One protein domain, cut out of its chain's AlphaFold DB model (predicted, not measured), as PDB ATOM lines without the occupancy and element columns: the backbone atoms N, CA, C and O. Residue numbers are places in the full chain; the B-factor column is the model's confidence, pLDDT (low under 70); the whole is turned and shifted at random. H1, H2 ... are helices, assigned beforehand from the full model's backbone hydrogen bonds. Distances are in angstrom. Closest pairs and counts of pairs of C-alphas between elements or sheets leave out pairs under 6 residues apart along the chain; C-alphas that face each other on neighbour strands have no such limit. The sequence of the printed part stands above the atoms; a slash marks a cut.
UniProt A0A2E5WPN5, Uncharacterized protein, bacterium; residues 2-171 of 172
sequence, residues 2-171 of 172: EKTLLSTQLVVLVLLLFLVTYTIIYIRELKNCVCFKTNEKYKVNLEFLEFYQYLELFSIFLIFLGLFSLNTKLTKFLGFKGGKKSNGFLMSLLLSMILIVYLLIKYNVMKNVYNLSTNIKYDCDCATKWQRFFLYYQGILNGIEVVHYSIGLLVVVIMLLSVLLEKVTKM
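AT A GLANCE: This is residues 2 to 171 of the 172 residues of an uncharacterized protein of bacterium (UniProt A0A2E5WPN5). Picture two pairs of long helices set as an open V: H5 and H6 cross as a lopsided X in one arm, H1 and H3 lie side by side in the other, and the arms meet where the end of H1 and the start of H3 come to the end of H5 and the start of H6. The short H2 sits near the closed end, while H4 and the thin link of residues 77 to 87 span the open side, and residues 154 to 171 stick out as a long tail, mostly of H6. The printed part has 170 residues, with six named helices in the order H1 to H6 and no named strand, and its class is all helix. The whole is loose, with a radius of gyration of the C-alphas of 21.6 A, and flat, spanning 65 by 51 by 25 A.

IN THESE COORDINATES: Find C-alpha 131 at (-52.570, 31.629, 13.734); from there H6, the longest helix, runs through residues 131 to 169 over 57.3 A to C-alpha 169 at (-2.075, 7.456, 1.634). Before it comes H5, residues 88 to 119, 46.5 A long. Look at C-alpha 2 at (-34.516, 49.055, -8.471) for the start of H1, residues 2 to 32, 45.9 A long. H3, residues 46 to 71, covers 38.2 A. H2, residues 34 to 38, is 6.1 A long, and H4, residues 73 to 76, is 6.0 A long.

HOW THE PARTS SIT: Start at H6, whose residues 135 to 149 touch residues 103 to 117 of H5; the closest C-alphas, of Met 110 and Gly 139, are 4.4 A apart. This helical hairpin has a steep tilt of 40 degrees, opposite ways. H6 touches H1 with residues 131 to 135 alone, closest at the C-alphas of Thr 23 and Gln 131, 5.9 A apart, at 70.4 degrees, only just about perpendicular. H1 and H3 touch at a shallow tilt of 16 degrees, opposite ways, with the C-alphas of Ile 24 and Glu 50 closest at 6.0 A. Residues 46 to 52 of H3 touch H5 at a steep tilt of 46 degrees, opposite ways; the C-alphas of Leu 49 and Val 109 are closest, 6.5 A apart. H3 and H6 are apart. H2 is close to but not clearly touching H1, the closest C-alphas being those of Leu 30 and Phe 36 at 6.9 A; H4 is likewise close to but not clearly touching H3, with those of Ser 69 and Thr 75 closest at 7.2 A. In H1, H2, H3, H5 and H6 every O i to N i+4 pair is within hydrogen-bond range; H4 is too short for such a pair.

THE WHOLE: Look for the two C-alphas farthest apart at Asp 125 and Met 171, 68.6 A from each other. Residues 79 to 98, of which 88 to 98 belong to H5, stand free. The printed part has no cut, and the links H4 to H5 and H5 to H6 are long. Mean pLDDT of the printed part is 86.7; look for values under 70 at residues 70 to 87 and residue 122.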
ATOM      1  N   GLU A   2     -34.856  49.023  -9.913       78.00
ATOM      2  CA  GLU A   2     -34.516  49.055  -8.471       78.00
ATOM      3  C   GLU A   2     -35.671  49.515  -7.559       78.00
ATOM      4  O   GLU A   2     -35.933  48.894  -6.533       78.00
ATOM      5  N   LYS A   3     -36.431  50.551  -7.951       80.81
ATOM      6  CA  LYS A   3     -37.559  51.065  -7.142       80.81
ATOM      7  C   LYS A   3     -38.689  50.045  -6.946       80.81
ATOM      8  O   LYS A   3     -39.278  49.987  -5.872       80.81
ATOM      9  N   THR A   4     -38.985  49.241  -7.969       85.12
ATOM     10  CA  THR A   4     -40.011  48.189  -7.897       85.12
ATOM     11  C   THR A   4     -39.572  47.056  -6.976       85.12
ATOM     12  O   THR A   4     -40.362  46.623  -6.148       85.12
ATOM     13  N   LEU A   5     -38.296  46.653  -7.037       86.25
ATOM     14  CA  LEU A   5     -37.738  45.626  -6.153       86.25
ATOM     15  C   LEU A   5     -37.789  46.050  -4.676       86.25
ATOM     16  O   LEU A   5     -38.237  45.278  -3.830       86.25
ATOM     17  N   LEU A   6     -37.390  47.291  -4.375       86.06
ATOM     18  CA  LEU A   6     -37.428  47.832  -3.013       86.06
ATOM     19  C   LEU A   6     -38.857  47.899  -2.458       86.06
ATOM     20  O   LEU A   6     -39.097  47.536  -1.309       86.06
ATOM     21  N   SER A   7     -39.815  48.339  -3.279       87.94
ATOM     22  CA  SER A   7     -41.224  48.388  -2.884       87.94
ATOM     23  C   SER A   7     -41.762  46.994  -2.556       87.94
ATOM     24  O   SER A   7     -42.379  46.819  -1.505       87.94
ATOM     25  N   THR A   8     -41.462  45.985  -3.381       91.56
ATOM     26  CA  THR A   8     -41.853  44.595  -3.107       91.56
ATOM     27  C   THR A   8     -41.248  44.080  -1.797       91.56
ATOM     28  O   THR A   8     -41.959  43.476  -0.998       91.56
ATOM     29  N   GLN A   9     -39.967  44.358  -1.529       90.75
ATOM     30  CA  GLN A   9     -39.308  43.948  -0.280       90.75
ATOM     31  C   GLN A   9     -39.951  44.580   0.961       90.75
ATOM     32  O   GLN A   9     -40.161  43.891   1.959       90.75
ATOM     33  N   LEU A  10     -40.312  45.865   0.898       91.12
ATOM     34  CA  LEU A  10     -40.998  46.547   1.998       91.12
ATOM     35  C   LEU A  10     -42.373  45.934   2.283       91.12
ATOM     36  O   LEU A  10     -42.707  45.716   3.446       91.12
ATOM     37  N   VAL A  11     -43.142  45.602   1.242       94.44
ATOM     38  CA  VAL A  11     -44.447  44.937   1.400       94.44
ATOM     39  C   VAL A  11     -44.287  43.579   2.085       94.44
ATOM     40  O   VAL A  11     -45.025  43.274   3.023       94.44
ATOM     41  N   VAL A  12     -43.292  42.786   1.674       94.44
ATOM     42  CA  VAL A  12     -42.996  41.489   2.302       94.44
ATOM     43  C   VAL A  12     -42.611  41.664   3.774       94.44
ATOM     44  O   VAL A  12     -43.118  40.931   4.619       94.44
ATOM     45  N   LEU A  13     -41.776  42.650   4.113       93.69
ATOM     46  CA  LEU A  13     -41.380  42.904   5.504       93.69
ATOM     47  C   LEU A  13     -42.560  43.310   6.392       93.69
ATOM     48  O   LEU A  13     -42.663  42.822   7.517       93.69
ATOM     49  N   VAL A  14     -43.466  44.156   5.895       94.81
ATOM     50  CA  VAL A  14     -44.681  44.544   6.632       94.81
ATOM     51  C   VAL A  14     -45.582  43.331   6.869       94.81
ATOM     52  O   VAL A  14     -46.079  43.143   7.981       94.81
ATOM     53  N   LEU A  15     -45.750  42.475   5.857       95.81
ATOM     54  CA  LEU A  15     -46.523  41.241   5.988       95.81
ATOM     55  C   LEU A  15     -45.898  40.287   7.019       95.81
ATOM     56  O   LEU A  15     -46.611  39.737   7.856       95.81
ATOM     57  N   LEU A  16     -44.574  40.121   7.000       94.62
ATOM     58  CA  LEU A  16     -43.862  39.297   7.978       94.62
ATOM     59  C   LEU A  16     -44.003  39.848   9.400       94.62
ATOM     60  O   LEU A  16     -44.305  39.087  10.316       94.62
ATOM     61  N   LEU A  17     -43.852  41.163   9.585       95.50
ATOM     62  CA  LEU A  17     -44.041  41.815  10.883       95.50
ATOM     63  C   LEU A  17     -45.448  41.543  11.440       95.50
ATOM     64  O   LEU A  17     -45.601  41.202  12.616       95.50
ATOM     65  N   PHE A  18     -46.467  41.662  10.585       96.06
ATOM     66  CA  PHE A  18     -47.850  41.354  10.935       96.06
ATOM     67  C   PHE A  18     -47.999  39.892  11.383       96.06
ATOM     68  O   PHE A  18     -48.495  39.635  12.480       96.06
ATOM     69  N   LEU A  19     -47.514  38.934  10.587       95.81
ATOM     70  CA  LEU A  19     -47.629  37.504  10.893       95.81
ATOM     71  C   LEU A  19     -46.925  37.122  12.204       95.81
ATOM     72  O   LEU A  19     -47.515  36.434  13.041       95.81
ATOM     73  N   VAL A  20     -45.707  37.619  12.428       95.94
ATOM     74  CA  VAL A  20     -44.945  37.347  13.659       95.94
ATOM     75  C   VAL A  20     -45.648  37.948  14.881       95.94
ATOM     76  O   VAL A  20     -45.815  37.275  15.898       95.94
ATOM     77  N   THR A  21     -46.161  39.177  14.775       96.62
ATOM     78  CA  THR A  21     -46.883  39.837  15.879       96.62
ATOM     79  C   THR A  21     -48.140  39.062  16.282       96.62
ATOM     80  O   THR A  21     -48.361  38.805  17.467       96.62
ATOM     81  N   TYR A  22     -48.946  38.629  15.309       96.44
ATOM     82  CA  TYR A  22     -50.138  37.820  15.586       96.44
ATOM     83  C   TYR A  22     -49.792  36.442  16.163       96.44
ATOM     84  O   TYR A  22     -50.534  35.923  16.999       96.44
ATOM     85  N   THR A  23     -48.650  35.875  15.778       96.38
ATOM     86  CA  THR A  23     -48.151  34.613  16.335       96.38
ATOM     87  C   THR A  23     -47.736  34.767  17.796       96.38
ATOM     88  O   THR A  23     -48.064  33.906  18.610       96.38
ATOM     89  N   ILE A  24     -47.107  35.887  18.175       97.25
ATOM     90  CA  ILE A  24     -46.794  36.201  19.581       97.25
ATOM     91  C   ILE A  24     -48.074  36.291  20.414       97.25
ATOM     92  O   ILE A  24     -48.151  35.688  21.488       97.25
ATOM     93  N   ILE A  25     -49.089  37.009  19.920       96.69
ATOM     94  CA  ILE A  25     -50.388  37.126  20.602       96.69
ATOM     95  C   ILE A  25     -50.991  35.735  20.810       96.69
ATOM     96  O   ILE A  25     -51.349  35.384  21.934       96.69
ATOM     97  N   TYR A  26     -51.014  34.913  19.762       95.81
ATOM     98  CA  TYR A  26     -51.525  33.548  19.831       95.81
ATOM     99  C   TYR A  26     -50.764  32.676  20.844       95.81
ATOM    100  O   TYR A  26     -51.386  32.004  21.665       95.81
ATOM    101  N   ILE A  27     -49.427  32.713  20.861       95.56
ATOM    102  CA  ILE A  27     -48.622  31.951  21.834       95.56
ATOM    103  C   ILE A  27     -48.929  32.396  23.274       95.56
ATOM    104  O   ILE A  27     -49.048  31.554  24.168       95.56
ATOM    105  N   ARG A  28     -49.103  33.700  23.517       95.69
ATOM    106  CA  ARG A  28     -49.477  34.220  24.844       95.69
ATOM    107  C   ARG A  28     -50.878  33.782  25.275       95.69
ATOM    108  O   ARG A  28     -51.091  33.498  26.453       95.69
ATOM    109  N   GLU A  29     -51.826  33.697  24.349       94.19
ATOM    110  CA  GLU A  29     -53.155  33.144  24.628       94.19
ATOM    111  C   GLU A  29     -53.076  31.648  24.963       94.19
ATOM    112  O   GLU A  29     -53.670  31.215  25.953       94.19
ATOM    113  N   LEU A  30     -52.278  30.874  24.213       92.94
ATOM    114  CA  LEU A  30     -52.050  29.452  24.492       92.94
ATOM    115  C   LEU A  30     -51.486  29.225  25.898       92.94
ATOM    116  O   LEU A  30     -51.976  28.349  26.608       92.94
ATOM    117  N   LYS A  31     -50.521  30.045  26.339       92.06
ATOM    118  CA  LYS A  31     -49.956  29.979  27.703       92.06
ATOM    119  C   LYS A  31     -51.011  30.151  28.795       92.06
ATOM    120  O   LYS A  31     -50.896  29.580  29.877       92.06
ATOM    121  N   ASN A  32     -52.029  30.963  28.527       92.19
ATOM    122  CA  ASN A  32     -53.085  31.244  29.490       92.19
ATOM    123  C   ASN A  32     -54.234  30.242  29.448       92.19
ATOM    124  O   ASN A  32     -55.046  30.225  30.377       92.19
ATOM    125  N   CYS A  33     -54.281  29.397  28.422       90.88
ATOM    126  CA  CYS A  33     -55.358  28.454  28.229       90.88
ATOM    127  C   CYS A  33     -55.308  27.278  29.213       90.88
ATOM    128  O   CYS A  33     -54.248  26.723  29.512       90.88
ATOM    129  N   VAL A  34     -56.487  26.861  29.686       89.69
ATOM    130  CA  VAL A  34     -56.648  25.799  30.690       89.69
ATOM    131  C   VAL A  34     -55.999  24.489  30.238       89.69
ATOM    132  O   VAL A  34     -55.279  23.883  31.024       89.69
ATOM    133  N   CYS A  35     -56.149  24.106  28.963       86.75
ATOM    134  CA  CYS A  35     -55.575  22.870  28.414       86.75
ATOM    135  C   CYS A  35     -54.053  22.769  28.618       86.75
ATOM    136  O   CYS A  35     -53.539  21.683  28.870       86.75
ATOM    137  N   PHE A  36     -53.339  23.897  28.526       85.81
ATOM    138  CA  PHE A  36     -51.881  23.958  28.662       85.81
ATOM    139  C   PHE A  36     -51.416  24.125  30.111       85.81
ATOM    140  O   PHE A  36     -50.274  23.791  30.417       85.81
ATOM    141  N   LYS A  37     -52.283  24.615  31.007       83.62
ATOM    142  CA  LYS A  37     -51.964  24.796  32.433       83.62
ATOM    143  C   LYS A  37     -52.130  23.522  33.254       83.62
ATOM    144  O   LYS A  37     -51.352  23.300  34.173       83.62
ATOM    145  N   THR A  38     -53.153  22.717  32.967       79.00
ATOM    146  CA  THR A  38     -53.567  21.624  33.865       79.00
ATOM    147  C   THR A  38     -53.132  20.236  33.414       79.00
ATOM    148  O   THR A  38     -53.087  19.325  34.233       79.00
ATOM    149  N   ASN A  39     -52.801  20.049  32.134       75.25
ATOM    150  CA  ASN A  39     -52.512  18.732  31.579       75.25
ATOM    151  C   ASN A  39     -51.052  18.617  31.130       75.25
ATOM    152  O   ASN A  39     -50.651  19.201  30.121       75.25
ATOM    153  N   GLU A  40     -50.283  17.750  31.797       77.00
ATOM    154  CA  GLU A  40     -48.898  17.434  31.408       77.00
ATOM    155  C   GLU A  40     -48.787  16.881  29.980       77.00
ATOM    156  O   GLU A  40     -47.767  17.042  29.314       77.00
ATOM    157  N   LYS A  41     -49.872  16.292  29.468       70.81
ATOM    158  CA  LYS A  41     -49.977  15.818  28.086       70.81
ATOM    159  C   LYS A  41     -49.730  16.920  27.046       70.81
ATOM    160  O   LYS A  41     -49.270  16.610  25.953       70.81
ATOM    161  N   TYR A  42     -49.998  18.187  27.367       70.62
ATOM    162  CA  TYR A  42     -49.784  19.324  26.462       70.62
ATOM    163  C   TYR A  42     -48.475  20.073  26.741       70.62
ATOM    164  O   TYR A  42     -48.320  21.212  26.297       70.62
ATOM    165  N   LYS A  43     -47.518  19.461  27.455       78.19
ATOM    166  CA  LYS A  43     -46.246  20.099  27.813       78.19
ATOM    167  C   LYS A  43     -45.432  20.448  26.562       78.19
ATOM    168  O   LYS A  43     -44.759  19.614  25.961       78.19
ATOM    169  N   VAL A  44     -45.500  21.720  26.188       88.75
ATOM    170  CA  VAL A  44     -44.735  22.359  25.115       88.75
ATOM    171  C   VAL A  44     -44.045  23.569  25.719       88.75
ATOM    172  O   VAL A  44     -44.633  24.271  26.545       88.75
ATOM    173  N   ASN A  45     -42.805  23.841  25.318       93.75
ATOM    174  CA  ASN A  45     -42.101  25.024  25.792       93.75
ATOM    175  C   ASN A  45     -42.584  26.270  25.026       93.75
ATOM    176  O   ASN A  45     -41.950  26.740  24.079       93.75
ATOM    177  N   LEU A  46     -43.745  26.789  25.431       93.69
ATOM    178  CA  LEU A  46     -44.340  28.000  24.861       93.69
ATOM    179  C   LEU A  46     -43.488  29.250  25.137       93.69
ATOM    180  O   LEU A  46     -43.567  30.219  24.388       93.69
ATOM    181  N   GLU A  47     -42.671  29.249  26.195       94.94
ATOM    182  CA  GLU A  47     -41.728  30.337  26.485       94.94
ATOM    183  C   GLU A  47     -40.622  30.419  25.445       94.94
ATOM    184  O   GLU A  47     -40.355  31.496  24.919       94.94
ATOM    185  N   PHE A  48     -40.050  29.273  25.082       95.62
ATOM    186  CA  PHE A  48     -39.071  29.195  24.009       95.62
ATOM    187  C   PHE A  48     -39.664  29.620  22.660       95.62
ATOM    188  O   PHE A  48     -39.023  30.368  21.923       95.62
ATOM    189  N   LEU A  49     -40.889  29.185  22.337       96.06
ATOM    190  CA  LEU A  49     -41.551  29.606  21.097       96.06
ATOM    191  C   LEU A  49     -41.794  31.119  21.065       96.06
ATOM    192  O   LEU A  49     -41.544  31.736  20.036       96.06
ATOM    193  N   GLU A  50     -42.227  31.728  22.174       96.62
ATOM    194  CA  GLU A  50     -42.386  33.186  22.257       96.62
ATOM    195  C   GLU A  50     -41.039  33.910  22.096       96.62
ATOM    196  O   GLU A  50     -40.936  34.855  21.315       96.62
ATOM    197  N   PHE A  51     -39.990  33.435  22.776       96.81
ATOM    198  CA  PHE A  51     -38.633  33.965  22.631       96.81
ATOM    199  C   PHE A  51     -38.143  33.920  21.179       96.81
ATOM    200  O   PHE A  51     -37.598  34.901  20.672       96.81
ATOM    201  N   TYR A  52     -38.388  32.808  20.486       96.38
ATOM    202  CA  TYR A  52     -38.030  32.659  19.081       96.38
ATOM    203  C   TYR A  52     -38.743  33.682  18.179       96.38
ATOM    204  O   TYR A  52     -38.104  34.257  17.301       96.38
ATOM    205  N   GLN A  53     -40.018  33.999  18.434       97.06
ATOM    206  CA  GLN A  53     -40.708  35.055  17.680       97.06
ATOM    207  C   GLN A  53     -40.090  36.445  17.916       97.06
ATOM    208  O   GLN A  53     -40.012  37.249  16.986       97.06
ATOM    209  N   TYR A  54     -39.594  36.748  19.124       97.25
ATOM    210  CA  TYR A  54     -38.854  38.000  19.350       97.25
ATOM    211  C   TYR A  54     -37.528  38.035  18.592       97.25
ATOM    212  O   TYR A  54     -37.161  39.087  18.067       97.25
ATOM    213  N   LEU A  55     -36.821  36.905  18.497       95.19
ATOM    214  CA  LEU A  55     -35.618  36.812  17.666       95.19
ATOM    215  C   LEU A  55     -35.933  37.059  16.185       95.19
ATOM    216  O   LEU A  55     -35.150  37.714  15.495       95.19
ATOM    217  N   GLU A  56     -37.077  36.587  15.694       94.56
ATOM    218  CA  GLU A  56     -37.516  36.872  14.328       94.56
ATOM    219  C   GLU A  56     -37.881  38.344  14.126       94.56
ATOM    220  O   GLU A  56     -37.425  38.936  13.146       94.56
ATOM    221  N   LEU A  57     -38.600  38.978  15.060       96.19
ATOM    222  CA  LEU A  57     -38.845  40.428  15.011       96.19
ATOM    223  C   LEU A  57     -37.536  41.220  14.983       96.19
ATOM    224  O   LEU A  57     -37.384  42.144  14.183       96.19
ATOM    225  N   PHE A  58     -36.579  40.838  15.826       95.44
ATOM    226  CA  PHE A  58     -35.261  41.456  15.848       95.44
ATOM    227  C   PHE A  58     -34.528  41.269  14.512       95.44
ATOM    228  O   PHE A  58     -33.946  42.213  13.983       95.44
ATOM    229  N   SER A  59     -34.621  40.082  13.913       92.31
ATOM    230  CA  SER A  59     -34.022  39.792  12.606       92.31
ATOM    231  C   SER A  59     -34.664  40.615  11.482       92.31
ATOM    232  O   SER A  59     -33.951  41.197  10.665       92.31
ATOM    233  N   ILE A  60     -35.997  40.737  11.467       93.25
ATOM    234  CA  ILE A  60     -36.742  41.591  10.525       93.25
ATOM    235  C   ILE A  60     -36.304  43.053  10.669       93.25
ATOM    236  O   ILE A  60     -36.070  43.730   9.667       93.25
ATOM    237  N   PHE A  61     -36.132  43.529  11.904       92.50
ATOM    238  CA  PHE A  61     -35.639  44.877  12.180       92.50
ATOM    239  C   PHE A  61     -34.218  45.102  11.636       92.50
ATOM    240  O   PHE A  61     -33.966  46.113  10.980       92.50
ATOM    241  N   LEU A  62     -33.301  44.146  11.827       91.06
ATOM    242  CA  LEU A  62     -31.951  44.228  11.255       91.06
ATOM    243  C   LEU A  62     -31.967  44.255   9.721       91.06
ATOM    244  O   LEU A  62     -31.231  45.037   9.118       91.06
ATOM    245  N   ILE A  63     -32.822  43.448   9.084       89.75
ATOM    246  CA  ILE A  63     -32.989  43.453   7.622       89.75
ATOM    247  C   ILE A  63     -33.500  44.817   7.152       89.75
ATOM    248  O   ILE A  63     -32.969  45.374   6.193       89.75
ATOM    249  N   PHE A  64     -34.485  45.386   7.848       89.00
ATOM    250  CA  PHE A  64     -35.012  46.713   7.542       89.00
ATOM    251  C   PHE A  64     -33.924  47.799   7.615       89.00
ATOM    252  O   PHE A  64     -33.771  48.582   6.674       89.00
ATOM    253  N   LEU A  65     -33.108  47.802   8.676       86.75
ATOM    254  CA  LEU A  65     -31.957  48.707   8.793       86.75
ATOM    255  C   LEU A  65     -30.934  48.491   7.669       86.75
ATOM    256  O   LEU A  65     -30.408  49.460   7.117       86.75
ATOM    257  N   GLY A  66     -30.672  47.234   7.301       84.19
ATOM    258  CA  GLY A  66     -29.786  46.876   6.196       84.19
ATOM    259  C   GLY A  66     -30.263  47.442   4.856       84.19
ATOM    260  O   GLY A  66     -29.488  48.087   4.153       84.19
ATOM    261  N   LEU A  67     -31.549  47.285   4.532       84.38
ATOM    262  CA  LEU A  67     -32.142  47.836   3.308       84.38
ATOM    263  C   LEU A  67     -32.093  49.370   3.274       84.38
ATOM    264  O   LEU A  67     -31.835  49.961   2.223       84.38
ATOM    265  N   PHE A  68     -32.295  50.029   4.417       80.00
ATOM    266  CA  PHE A  68     -32.174  51.486   4.515       80.00
ATOM    267  C   PHE A  68     -30.721  51.962   4.330       80.00
ATOM    268  O   PHE A  68     -30.459  52.963   3.654       80.00
ATOM    269  N   SER A  69     -29.765  51.205   4.873       76.69
ATOM    270  CA  SER A  69     -28.329  51.470   4.738       76.69
ATOM    271  C   SER A  69     -27.821  51.297   3.304       76.69
ATOM    272  O   SER A  69     -26.992  52.082   2.856       76.69
ATOM    273  N   LEU A  70     -28.348  50.326   2.550       68.81
ATOM    274  CA  LEU A  70     -27.956  50.087   1.153       68.81
ATOM    275  C   LEU A  70     -28.443  51.181   0.186       68.81
ATOM    276  O   LEU A  70     -27.771  51.463  -0.803       68.81
ATOM    277  N   ASN A  71     -29.579  51.822   0.476       65.44
ATOM    278  CA  ASN A  71     -30.141  52.893  -0.362       65.44
ATOM    279  C   ASN A  71     -29.533  54.273  -0.104       65.44
ATOM    280  O   ASN A  71     -29.675  55.195  -0.908       65.44
ATOM    281  N   THR A  72     -28.864  54.439   1.028       60.41
ATOM    282  CA  THR A  72     -28.154  55.667   1.359       60.41
ATOM    283  C   THR A  72     -26.671  55.431   1.094       60.41
ATOM    284  O   THR A  72     -26.162  54.323   1.222       60.41
ATOM    285  N   LYS A  73     -25.901  56.464   0.746       56.78
ATOM    286  CA  LYS A  73     -24.426  56.383   0.701       56.78
ATOM    287  C   LYS A  73     -23.819  56.183   2.119       56.78
ATOM    288  O   LYS A  73     -22.731  56.683   2.395       56.78
ATOM    289  N   LEU A  74     -24.515  55.488   3.030       49.84
ATOM    290  CA  LEU A  74     -24.145  55.203   4.421       49.84
ATOM    291  C   LEU A  74     -22.956  54.245   4.531       49.84
ATOM    292  O   LEU A  74     -22.280  54.245   5.558       49.84
ATOM    293  N   THR A  75     -22.605  53.521   3.467       50.78
ATOM    294  CA  THR A  75     -21.331  52.785   3.388       50.78
ATOM    295  C   THR A  75     -20.115  53.697   3.583       50.78
ATOM    296  O   THR A  75     -19.097  53.248   4.108       50.78
ATOM    297  N   LYS A  76     -20.220  55.000   3.262       51.44
ATOM    298  CA  LYS A  76     -19.188  55.999   3.596       51.44
ATOM    299  C   LYS A  76     -19.245  56.490   5.048       51.44
ATOM    300  O   LYS A  76     -18.217  56.922   5.557       51.44
ATOM    301  N   PHE A  77     -20.402  56.424   5.712       49.69
ATOM    302  CA  PHE A  77     -20.597  56.928   7.079       49.69
ATOM    303  C   PHE A  77     -20.232  55.887   8.146       49.69
ATOM    304  O   PHE A  77     -19.640  56.233   9.160       49.69
ATOM    305  N   LEU A  78     -20.493  54.600   7.888       50.97
ATOM    306  CA  LEU A  78     -20.088  53.503   8.779       50.97
ATOM    307  C   LEU A  78     -18.585  53.193   8.736       50.97
ATOM    308  O   LEU A  78     -18.131  52.288   9.428       50.97
ATOM    309  N   GLY A  79     -17.799  53.925   7.940       48.72
ATOM    310  CA  GLY A  79     -16.343  53.869   8.029       48.72
ATOM    311  C   GLY A  79     -15.741  52.484   7.786       48.72
ATOM    312  O   GLY A  79     -14.610  52.257   8.214       48.72
ATOM    313  N   PHE A  80     -16.433  51.580   7.075       48.81
ATOM    314  CA  PHE A  80     -15.865  50.322   6.575       48.81
ATOM    315  C   PHE A  80     -14.861  50.620   5.447       48.81
ATOM    316  O   PHE A  80     -15.004  50.204   4.300       48.81
ATOM    317  N   LYS A  81     -13.810  51.382   5.770       47.06
ATOM    318  CA  LYS A  81     -12.551  51.356   5.037       47.06
ATOM    319  C   LYS A  81     -12.030  49.936   5.194       47.06
ATOM    320  O   LYS A  81     -11.763  49.525   6.320       47.06
ATOM    321  N   GLY A  82     -11.956  49.200   4.082       50.28
ATOM    322  CA  GLY A  82     -11.483  47.816   4.015       50.28
ATOM    323  C   GLY A  82     -10.286  47.599   4.936       50.28
ATOM    324  O   GLY A  82      -9.185  48.079   4.676       50.28
ATOM    325  N   GLY A  83     -10.550  46.967   6.075       49.22
ATOM    326  CA  GLY A  83      -9.642  46.944   7.207       49.22
ATOM    327  C   GLY A  83      -9.009  45.576   7.358       49.22
ATOM    328  O   GLY A  83      -9.701  44.650   7.752       49.22
ATOM    329  N   LYS A  84      -7.691  45.536   7.109       52.38
ATOM    330  CA  LYS A  84      -6.682  44.534   7.515       52.38
ATOM    331  C   LYS A  84      -6.951  43.068   7.133       52.38
ATOM    332  O   LYS A  84      -8.058  42.563   7.200       52.38
ATOM    333  N   LYS A  85      -5.873  42.339   6.806       58.91
ATOM    334  CA  LYS A  85      -5.853  40.864   6.781       58.91
ATOM    335  C   LYS A  85      -6.253  40.344   8.171       58.91
ATOM    336  O   LYS A  85      -5.392  40.116   9.015       58.91
ATOM    337  N   SER A  86      -7.546  40.216   8.449       59.81
ATOM    338  CA  SER A  86      -8.029  39.477   9.612       59.81
ATOM    339  C   SER A  86      -7.732  38.000   9.379       59.81
ATOM    340  O   SER A  86      -7.901  37.524   8.255       59.81
ATOM    341  N   ASN A  87      -7.309  37.275  10.416       63.47
ATOM    342  CA  ASN A  87      -7.123  35.825  10.359       63.47
ATOM    343  C   ASN A  87      -8.416  35.156   9.868       63.47
ATOM    344  O   ASN A  87      -9.346  34.952  10.649       63.47
ATOM    345  N   GLY A  88      -8.468  34.807   8.578       74.56
ATOM    346  CA  GLY A  88      -9.650  34.211   7.946       74.56
ATOM    347  C   GLY A  88     -10.110  32.935   8.651       74.56
ATOM    348  O   GLY A  88     -11.302  32.654   8.698       74.56
ATOM    349  N   PHE A  89      -9.179  32.229   9.300       77.94
ATOM    350  CA  PHE A  89      -9.467  31.065  10.130       77.94
ATOM    351  C   PHE A  89     -10.384  31.380  11.323       77.94
ATOM    352  O   PHE A  89     -11.370  30.680  11.532       77.94
ATOM    353  N   LEU A  90     -10.113  32.451  12.080       77.12
ATOM    354  CA  LEU A  90     -10.899  32.790  13.273       77.12
ATOM    355  C   LEU A  90     -12.312  33.253  12.892       77.12
ATOM    356  O   LEU A  90     -13.284  32.869  13.538       77.12
ATOM    357  N   MET A  91     -12.434  34.005  11.796       74.31
ATOM    358  CA  MET A  91     -13.735  34.404  11.252       74.31
ATOM    359  C   MET A  91     -14.537  33.194  10.753       74.31
ATOM    360  O   MET A  91     -15.720  33.070  11.055       74.31
ATOM    361  N   SER A  92     -13.887  32.265  10.042       75.00
ATOM    362  CA  SER A  92     -14.516  31.020   9.587       75.00
ATOM    363  C   SER A  92     -14.993  30.158  10.758       75.00
ATOM    364  O   SER A  92     -16.087  29.599  10.702       75.00
ATOM    365  N   LEU A  93     -14.197  30.062  11.828       78.06
ATOM    366  CA  LEU A  93     -14.559  29.316  13.030       78.06
ATOM    367  C   LEU A  93     -15.790  29.934  13.713       78.06
ATOM    368  O   LEU A  93     -16.750  29.220  13.998       78.06
ATOM    369  N   LEU A  94     -15.811  31.258  13.894       81.44
ATOM    370  CA  LEU A  94     -16.964  31.965  14.462       81.44
ATOM    371  C   LEU A  94     -18.234  31.759  13.629       81.44
ATOM    372  O   LEU A  94     -19.284  31.436  14.186       81.44
ATOM    373  N   LEU A  95     -18.142  31.874  12.302       80.56
ATOM    374  CA  LEU A  95     -19.277  31.634  11.405       80.56
ATOM    375  C   LEU A  95     -19.805  30.198  11.521       80.56
ATOM    376  O   LEU A  95     -21.018  29.995  11.555       80.56
ATOM    377  N   SER A  96     -18.916  29.209  11.645       82.38
ATOM    378  CA  SER A  96     -19.322  27.810  11.829       82.38
ATOM    379  C   SER A  96     -20.041  27.572  13.163       82.38
ATOM    380  O   SER A  96     -21.059  26.882  13.194       82.38
ATOM    381  N   MET A  97     -19.588  28.202  14.254       84.06
ATOM    382  CA  MET A  97     -20.257  28.117  15.557       84.06
ATOM    383  C   MET A  97     -21.643  28.766  15.523       84.06
ATOM    384  O   MET A  97     -22.604  28.187  16.029       84.06
ATOM    385  N   ILE A  98     -21.764  29.934  14.883       89.44
ATOM    386  CA  ILE A  98     -23.050  30.621  14.697       89.44
ATOM    387  C   ILE A  98     -24.022  29.732  13.915       89.44
ATOM    388  O   ILE A  98     -25.182  29.613  14.310       89.44
ATOM    389  N   LEU A  99     -23.553  29.066  12.855       86.94
ATOM    390  CA  LEU A  99     -24.377  28.146  12.072       86.94
ATOM    391  C   LEU A  99     -24.889  26.975  12.923       86.94
ATOM    392  O   LEU A  99     -26.071  26.650  12.863       86.94
ATOM    393  N   ILE A 100     -24.037  26.370  13.755       90.31
ATOM    394  CA  ILE A 100     -24.444  25.268  14.642       90.31
ATOM    395  C   ILE A 100     -25.512  25.739  15.638       90.31
ATOM    396  O   ILE A 100     -26.547  25.088  15.786       90.31
ATOM    397  N   VAL A 101     -25.299  26.886  16.290       93.31
ATOM    398  CA  VAL A 101     -26.276  27.462  17.230       93.31
ATOM    399  C   VAL A 101     -27.601  27.754  16.525       93.31
ATOM    400  O   VAL A 101     -28.666  27.420  17.046       93.31
ATOM    401  N   TYR A 102     -27.547  28.313  15.317       91.88
ATOM    402  CA  TYR A 102     -28.723  28.570  14.493       91.88
ATOM    403  C   TYR A 102     -29.516  27.285  14.199       91.88
ATOM    404  O   TYR A 102     -30.733  27.256  14.401       91.88
ATOM    405  N   LEU A 103     -28.840  26.197  13.815       93.75
ATOM    406  CA  LEU A 103     -29.488  24.904  13.567       93.75
ATOM    407  C   LEU A 103     -30.129  24.320  14.827       93.75
ATOM    408  O   LEU A 103     -31.244  23.803  14.761       93.75
ATOM    409  N   LEU A 104     -29.472  24.448  15.981       95.38
ATOM    410  CA  LEU A 104     -30.032  24.002  17.259       95.38
ATOM    411  C   LEU A 104     -31.303  24.774  17.624       95.38
ATOM    412  O   LEU A 104     -32.273  24.171  18.088       95.38
ATOM    413  N   ILE A 105     -31.331  26.090  17.400       95.62
ATOM    414  CA  ILE A 105     -32.533  26.904  17.622       95.62
ATOM    415  C   ILE A 105     -33.662  26.418  16.709       95.62
ATOM    416  O   ILE A 105     -34.748  26.100  17.195       95.62
ATOM    417  N   LYS A 106     -33.396  26.286  15.406       95.62
ATOM    418  CA  LYS A 106     -34.387  25.853  14.407       95.62
ATOM    419  C   LYS A 106     -34.942  24.460  14.699       95.62
ATOM    420  O   LYS A 106     -36.159  24.265  14.668       95.62
ATOM    421  N   TYR A 107     -34.077  23.523  15.078       96.69
ATOM    422  CA  TYR A 107     -34.477  22.184  15.504       96.69
ATOM    423  C   TYR A 107     -35.383  22.221  16.742       96.69
ATOM    424  O   TYR A 107     -36.416  21.549  16.778       96.69
ATOM    425  N   ASN A 108     -35.049  23.041  17.744       96.00
ATOM    426  CA  ASN A 108     -35.888  23.192  18.932       96.00
ATOM    427  C   ASN A 108     -37.255  23.804  18.604       96.00
ATOM    428  O   ASN A 108     -38.254  23.390  19.198       96.00
ATOM    429  N   VAL A 109     -37.335  24.740  17.653       96.38
ATOM    430  CA  VAL A 109     -38.625  25.279  17.193       96.38
ATOM    431  C   VAL A 109     -39.435  24.187  16.513       96.38
ATOM    432  O   VAL A 109     -40.565  23.942  16.925       96.38
ATOM    433  N   MET A 110     -38.845  23.480  15.543       96.56
ATOM    434  CA  MET A 110     -39.489  22.359  14.851       96.56
ATOM    435  C   MET A 110     -40.045  21.339  15.853       96.56
ATOM    436  O   MET A 110     -41.220  20.985  15.784       96.56
ATOM    437  N   LYS A 111     -39.236  20.914  16.830       95.75
ATOM    438  CA  LYS A 111     -39.641  19.949  17.860       95.75
ATOM    439  C   LYS A 111     -40.800  20.460  18.722       95.75
ATOM    440  O   LYS A 111     -41.742  19.714  18.981       95.75
ATOM    441  N   ASN A 112     -40.750  21.715  19.172       94.56
ATOM    442  CA  ASN A 112     -41.825  22.286  19.988       94.56
ATOM    443  C   ASN A 112     -43.121  22.457  19.191       94.56
ATOM    444  O   ASN A 112     -44.189  22.154  19.713       94.56
ATOM    445  N   VAL A 113     -43.034  22.884  17.931       95.31
ATOM    446  CA  VAL A 113     -44.195  22.999  17.040       95.31
ATOM    447  C   VAL A 113     -44.784  21.623  16.720       95.31
ATOM    448  O   VAL A 113     -46.003  21.466  16.748       95.31
ATOM    449  N   TYR A 114     -43.943  20.614  16.489       94.69
ATOM    450  CA  TYR A 114     -44.389  19.236  16.298       94.69
ATOM    451  C   TYR A 114     -45.160  18.733  17.523       94.69
ATOM    452  O   TYR A 114     -46.313  18.328  17.388       94.69
ATOM    453  N   ASN A 115     -44.590  18.869  18.724       92.19
ATOM    454  CA  ASN A 115     -45.273  18.498  19.966       92.19
ATOM    455  C   ASN A 115     -46.582  19.281  20.150       92.19
ATOM    456  O   ASN A 115     -47.592  18.724  20.569       92.19
ATOM    457  N   LEU A 116     -46.598  20.569  19.801       91.38
ATOM    458  CA  LEU A 116     -47.812  21.380  19.830       91.38
ATOM    459  C   LEU A 116     -48.887  20.828  18.884       91.38
ATOM    460  O   LEU A 116     -50.061  20.793  19.249       91.38
ATOM    461  N   SER A 117     -48.495  20.373  17.692       90.50
ATOM    462  CA  SER A 117     -49.401  19.790  16.697       90.50
ATOM    463  C   SER A 117     -49.963  18.430  17.099       90.50
ATOM    464  O   SER A 117     -51.142  18.172  16.873       90.50
ATOM    465  N   THR A 118     -49.165  17.582  17.748       88.56
ATOM    466  CA  THR A 118     -49.620  16.263  18.206       88.56
ATOM    467  C   THR A 118     -50.474  16.355  19.463       88.56
ATOM    468  O   THR A 118     -51.351  15.518  19.681       88.56
ATOM    469  N   ASN A 119     -50.209  17.357  20.305       84.69
ATOM    470  CA  ASN A 119     -50.870  17.483  21.593       84.69
ATOM    471  C   ASN A 119     -52.230  18.170  21.467       84.69
ATOM    472  O   ASN A 119     -53.176  17.685  22.078       84.69
ATOM    473  N   ILE A 120     -52.366  19.238  20.666       84.00
ATOM    474  CA  ILE A 120     -53.656  19.914  20.442       84.00
ATOM    475  C   ILE A 120     -54.587  18.986  19.646       84.00
ATOM    476  O   ILE A 120     -54.569  18.961  18.416       84.00
ATOM    477  N   LYS A 121     -55.438  18.238  20.351       71.88
ATOM    478  CA  LYS A 121     -56.629  17.614  19.760       71.88
ATOM    479  C   LYS A 121     -57.714  18.669  19.511       71.88
ATOM    480  O   LYS A 121     -57.596  19.809  19.957       71.88
ATOM    481  N   TYR A 122     -58.792  18.279  18.828       66.00
ATOM    482  CA  TYR A 122     -59.975  19.122  18.591       66.00
ATOM    483  C   TYR A 122     -60.697  19.570  19.879       66.00
ATOM    484  O   TYR A 122     -61.626  20.359  19.803       66.00
ATOM    485  N   ASP A 123     -60.238  19.121  21.047       76.56
ATOM    486  CA  ASP A 123     -60.890  19.298  22.346       76.56
ATOM    487  C   ASP A 123     -60.523  20.621  23.054       76.56
ATOM    488  O   ASP A 123     -60.869  20.815  24.217       76.56
ATOM    489  N   CYS A 124     -59.761  21.515  22.408       84.69
ATOM    490  CA  CYS A 124     -59.269  22.747  23.030       84.69
ATOM    491  C   CYS A 124     -59.591  24.002  22.200       84.69
ATOM    492  O   CYS A 124     -58.800  24.425  21.353       84.69
ATOM    493  N   ASP A 125     -60.730  24.633  22.496       87.56
ATOM    494  CA  ASP A 125     -61.288  25.773  21.743       87.56
ATOM    495  C   ASP A 125     -60.370  27.000  21.675       87.56
ATOM    496  O   ASP A 125     -60.324  27.719  20.682       87.56
ATOM    497  N   CYS A 126     -59.576  27.253  22.716       88.19
ATOM    498  CA  CYS A 126     -58.647  28.387  22.718       88.19
ATOM    499  C   CYS A 126     -57.525  28.236  21.671       88.19
ATOM    500  O   CYS A 126     -56.918  29.228  21.263       88.19
ATOM    501  N   ALA A 127     -57.232  26.998  21.262       88.56
ATOM    502  CA  ALA A 127     -56.132  26.651  20.376       88.56
ATOM    503  C   ALA A 127     -56.581  26.513  18.913       88.56
ATOM    504  O   ALA A 127     -55.746  26.380  18.018       88.56
ATOM    505  N   THR A 128     -57.883  26.559  18.627       86.12
ATOM    506  CA  THR A 128     -58.445  26.412  17.275       86.12
ATOM    507  C   THR A 128     -58.518  27.751  16.535       86.12
ATOM    508  O   THR A 128     -59.539  28.118  15.961       86.12
ATOM    509  N   LYS A 129     -57.406  28.497  16.507       91.56
ATOM    510  CA  LYS A 129     -57.311  29.772  15.773       91.56
ATOM    511  C   LYS A 129     -56.473  29.649  14.501       91.56
ATOM    512  O   LYS A 129     -55.629  28.763  14.382       91.56
ATOM    513  N   TRP A 130     -56.672  30.558  13.545       92.50
ATOM    514  CA  TRP A 130     -55.971  30.524  12.256       92.50
ATOM    515  C   TRP A 130     -54.448  30.697  12.398       92.50
ATOM    516  O   TRP A 130     -53.683  30.125  11.624       92.50
ATOM    517  N   GLN A 131     -53.991  31.417  13.427       92.19
ATOM    518  CA  GLN A 131     -52.570  31.629  13.734       92.19
ATOM    519  C   GLN A 131     -51.828  30.304  13.972       92.19
ATOM    520  O   GLN A 131     -50.626  30.208  13.722       92.19
ATOM    521  N   ARG A 132     -52.553  29.252  14.378       92.06
ATOM    522  CA  ARG A 132     -52.029  27.888  14.496       92.06
ATOM    523  C   ARG A 132     -51.406  27.396  13.192       92.06
ATOM    524  O   ARG A 132     -50.343  26.784  13.225       92.06
ATOM    525  N   PHE A 133     -52.040  27.680  12.053       92.94
ATOM    526  CA  PHE A 133     -51.537  27.256  10.746       92.94
ATOM    527  C   PHE A 133     -50.195  27.909  10.424       92.94
ATOM    528  O   PHE A 133     -49.298  27.232   9.927       92.94
ATOM    529  N   PHE A 134     -50.032  29.191  10.756       94.12
ATOM    530  CA  PHE A 134     -48.771  29.891  10.533       94.12
ATOM    531  C   PHE A 134     -47.647  29.320  11.403       94.12
ATOM    532  O   PHE A 134     -46.567  29.033  10.893       94.12
ATOM    533  N   LEU A 135     -47.922  29.056  12.684       94.75
ATOM    534  CA  LEU A 135     -46.948  28.438  13.584       94.75
ATOM    535  C   LEU A 135     -46.536  27.031  13.107       94.75
ATOM    536  O   LEU A 135     -45.362  26.675  13.172       94.75
ATOM    537  N   TYR A 136     -47.480  26.241  12.582       95.25
ATOM    538  CA  TYR A 136     -47.192  24.925  11.997       95.25
ATOM    539  C   TYR A 136     -46.364  25.027  10.722       95.25
ATOM    540  O   TYR A 136     -45.362  24.325  10.585       95.25
ATOM    541  N   TYR A 137     -46.741  25.933   9.825       95.44
ATOM    542  CA  TYR A 137     -45.989  26.204   8.608       95.44
ATOM    543  C   TYR A 137     -44.545  26.614   8.922       95.44
ATOM    544  O   TYR A 137     -43.604  26.072   8.348       95.44
ATOM    545  N   GLN A 138     -44.357  27.485   9.911       94.62
ATOM    546  CA  GLN A 138     -43.044  27.892  10.399       94.62
ATOM    547  C   GLN A 138     -42.236  26.714  10.962       94.62
ATOM    548  O   GLN A 138     -41.053  26.578  10.657       94.62
ATOM    549  N   GLY A 139     -42.861  25.833  11.747       96.19
ATOM    550  CA  GLY A 139     -42.208  24.614  12.231       96.19
ATOM    551  C   GLY A 139     -41.751  23.692  11.098       96.19
ATOM    552  O   GLY A 139     -40.637  23.174  11.156       96.19
ATOM    553  N   ILE A 140     -42.572  23.537  10.054       97.06
ATOM    554  CA  ILE A 140     -42.239  22.744   8.862       97.06
ATOM    555  C   ILE A 140     -41.068  23.375   8.105       97.06
ATOM    556  O   ILE A 140     -40.103  22.676   7.805       97.06
ATOM    557  N   LEU A 141     -41.111  24.686   7.840       96.50
ATOM    558  CA  LEU A 141     -40.016  25.395   7.171       96.50
ATOM    559  C   LEU A 141     -38.701  25.268   7.948       96.50
ATOM    560  O   LEU A 141     -37.680  24.916   7.363       96.50
ATOM    561  N   ASN A 142     -38.738  25.460   9.268       95.88
ATOM    562  CA  ASN A 142     -37.567  25.275  10.124       95.88
ATOM    563  C   ASN A 142     -37.032  23.836  10.059       95.88
ATOM    564  O   ASN A 142     -35.821  23.631  10.075       95.88
ATOM    565  N   GLY A 143     -37.913  22.836   9.954       96.31
ATOM    566  CA  GLY A 143     -37.515  21.443   9.758       96.31
ATOM    567  C   GLY A 143     -36.836  21.194   8.412       96.31
ATOM    568  O   GLY A 143     -35.781  20.561   8.368       96.31
ATOM    569  N   ILE A 144     -37.390  21.741   7.325       97.25
ATOM    570  CA  ILE A 144     -36.788  21.670   5.984       97.25
ATOM    571  C   ILE A 144     -35.396  22.310   5.995       97.25
ATOM    572  O   ILE A 144     -34.447  21.708   5.494       97.25
ATOM    573  N   GLU A 145     -35.254  23.489   6.604       95.00
ATOM    574  CA  GLU A 145     -33.964  24.173   6.746       95.00
ATOM    575  C   GLU A 145     -32.953  23.313   7.515       95.00
ATOM    576  O   GLU A 145     -31.832  23.118   7.045       95.00
ATOM    577  N   VAL A 146     -33.344  22.739   8.658       96.44
ATOM    578  CA  VAL A 146     -32.464  21.863   9.452       96.44
ATOM    579  C   VAL A 146     -31.977  20.674   8.629       96.44
ATOM    580  O   VAL A 146     -30.782  20.378   8.649       96.44
ATOM    581  N   VAL A 147     -32.866  20.011   7.884       96.56
ATOM    582  CA  VAL A 147     -32.499  18.883   7.013       96.56
ATOM    583  C   VAL A 147     -31.553  19.344   5.906       96.56
ATOM    584  O   VAL A 147     -30.502  18.734   5.710       96.56
ATOM    585  N   HIS A 148     -31.881  20.442   5.225       94.94
ATOM    586  CA  HIS A 148     -31.077  20.991   4.135       94.94
ATOM    587  C   HIS A 148     -29.642  21.304   4.582       94.94
ATOM    588  O   HIS A 148     -28.678  20.835   3.973       94.94
ATOM    589  N   TYR A 149     -29.485  22.033   5.687       92.06
ATOM    590  CA  TYR A 149     -28.167  22.384   6.213       92.06
ATOM    591  C   TYR A 149     -27.414  21.179   6.787       92.06
ATOM    592  O   TYR A 149     -26.192  21.116   6.665       92.06
ATOM    593  N   SER A 150     -28.120  20.203   7.366       91.69
ATOM    594  CA  SER A 150     -27.507  18.966   7.869       91.69
ATOM    595  C   SER A 150     -26.934  18.114   6.731       91.69
ATOM    596  O   SER A 150     -25.827  17.594   6.859       91.69
ATOM    597  N   ILE A 151     -27.638  18.026   5.594       94.62
ATOM    598  CA  ILE A 151     -27.123  17.381   4.374       94.62
ATOM    599  C   ILE A 151     -25.888  18.128   3.863       94.62
ATOM    600  O   ILE A 151     -24.866  17.501   3.586       94.62
ATOM    601  N   GLY A 152     -25.945  19.462   3.789       89.75
ATOM    602  CA  GLY A 152     -24.798  20.279   3.384       89.75
ATOM    603  C   GLY A 152     -23.569  20.051   4.272       89.75
ATOM    604  O   GLY A 152     -22.466  19.854   3.765       89.75
ATOM    605  N   LEU A 153     -23.760  19.999   5.593       88.69
ATOM    606  CA  LEU A 153     -22.685  19.730   6.549       88.69
ATOM    607  C   LEU A 153     -22.103  18.323   6.371       88.69
ATOM    608  O   LEU A 153     -20.883  18.166   6.369       88.69
ATOM    609  N   LEU A 154     -22.951  17.314   6.164       92.56
ATOM    610  CA  LEU A 154     -22.518  15.941   5.906       92.56
ATOM    611  C   LEU A 154     -21.664  15.843   4.633       92.56
ATOM    612  O   LEU A 154     -20.611  15.206   4.653       92.56
ATOM    613  N   VAL A 155     -22.056  16.529   3.556       93.81
ATOM    614  CA  VAL A 155     -21.269  16.596   2.312       93.81
ATOM    615  C   VAL A 155     -19.895  17.226   2.559       93.81
ATOM    616  O   VAL A 155     -18.885  16.677   2.117       93.81
ATOM    617  N   VAL A 156     -19.830  18.330   3.309       88.94
ATOM    618  CA  VAL A 156     -18.553  18.979   3.662       88.94
ATOM    619  C   VAL A 156     -17.659  18.043   4.477       88.94
ATOM    620  O   VAL A 156     -16.466  17.940   4.195       88.94
ATOM    621  N   VAL A 157     -18.216  17.320   5.453       90.69
ATOM    622  CA  VAL A 157     -17.457  16.348   6.257       90.69
ATOM    623  C   VAL A 157     -16.900  15.223   5.381       90.69
ATOM    624  O   VAL A 157     -15.721  14.898   5.505       90.69
ATOM    625  N   ILE A 158     -17.699  14.674   4.460       95.75
ATOM    626  CA  ILE A 158     -17.242  13.641   3.516       95.75
ATOM    627  C   ILE A 158     -16.092  14.167   2.648       95.75
ATOM    628  O   ILE A 158     -15.073  13.487   2.505       95.75
ATOM    629  N   MET A 159     -16.208  15.389   2.116       91.50
ATOM    630  CA  MET A 159     -15.131  16.013   1.339       91.50
ATOM    631  C   MET A 159     -13.849  16.161   2.169       91.50
ATOM    632  O   MET A 159     -12.774  15.786   1.706       91.50
ATOM    633  N   LEU A 160     -13.943  16.639   3.412       91.75
ATOM    634  CA  LEU A 160     -12.776  16.786   4.288       91.75
ATOM    635  C   LEU A 160     -12.113  15.441   4.603       91.75
ATOM    636  O   LEU A 160     -10.888  15.338   4.540       91.75
ATOM    637  N   LEU A 161     -12.906  14.406   4.892       95.25
ATOM    638  CA  LEU A 161     -12.394  13.055   5.118       95.25
ATOM    639  C   LEU A 161     -11.688  12.508   3.876       95.25
ATOM    640  O   LEU A 161     -10.609  11.936   4.006       95.25
ATOM    641  N   SER A 162     -12.234  12.741   2.678       95.62
ATOM    642  CA  SER A 162     -11.597  12.307   1.427       95.62
ATOM    643  C   SER A 162     -10.221  12.955   1.212       95.62
ATOM    644  O   SER A 162      -9.259  12.260   0.887       95.62
ATOM    645  N   VAL A 163     -10.086  14.255   1.503       95.38
ATOM    646  CA  VAL A 163      -8.810  14.986   1.404       95.38
ATOM    647  C   VAL A 163      -7.802  14.503   2.450       95.38
ATOM    648  O   VAL A 163      -6.606  14.412   2.169       95.38
ATOM    649  N   LEU A 164      -8.257  14.205   3.671       94.62
ATOM    650  CA  LEU A 164      -7.390  13.676   4.725       94.62
ATOM    651  C   LEU A 164      -6.886  12.271   4.383       94.62
ATOM    652  O   LEU A 164      -5.695  12.013   4.543       94.62
ATOM    653  N   LEU A 165      -7.757  11.400   3.867       96.06
ATOM    654  CA  LEU A 165      -7.382  10.055   3.429       96.06
ATOM    655  C   LEU A 165      -6.325  10.102   2.322       96.06
ATOM    656  O   LEU A 165      -5.302   9.436   2.448       96.06
ATOM    657  N   GLU A 166      -6.500  10.951   1.303       96.06
ATOM    658  CA  GLU A 166      -5.514  11.104   0.222       96.06
ATOM    659  C   GLU A 166      -4.133  11.536   0.750       96.06
ATOM    660  O   GLU A 166      -3.097  11.035   0.305       96.06
ATOM    661  N   LYS A 167      -4.103  12.449   1.729       94.62
ATOM    662  CA  LYS A 167      -2.852  12.890   2.364       94.62
ATOM    663  C   LYS A 167      -2.183  11.787   3.176       94.62
ATOM    664  O   LYS A 167      -0.960  11.701   3.152       94.62
ATOM    665  N   VAL A 168      -2.964  10.970   3.882       95.44
ATOM    666  CA  VAL A 168      -2.439   9.833   4.650       95.44
ATOM    667  C   VAL A 168      -1.861   8.784   3.704       95.44
ATOM    668  O   VAL A 168      -0.737   8.347   3.919       95.44
ATOM    669  N   THR A 169      -2.561   8.440   2.618       95.56
ATOM    670  CA  THR A 169      -2.075   7.456   1.634       95.56
ATOM    671  C   THR A 169      -0.775   7.889   0.956       95.56
ATOM    672  O   THR A 169       0.050   7.041   0.670       95.56
ATOM    673  N   LYS A 170      -0.553   9.191   0.728       94.12
ATOM    674  CA  LYS A 170       0.704   9.706   0.146       94.12
ATOM    675  C   LYS A 170       1.903   9.694   1.106       94.12
ATOM    676  O   LYS A 170       3.012   9.989   0.671       94.12
ATOM    677  N   MET A 171       1.685   9.448   2.398       89.38
ATOM    678  CA  MET A 171       2.743   9.433   3.417       89.38
ATOM    679  C   MET A 171       3.326   8.028   3.650       89.38
ATOM    680  O   MET A 171       4.396   7.920   4.246       89.38
TER     681      MET A 171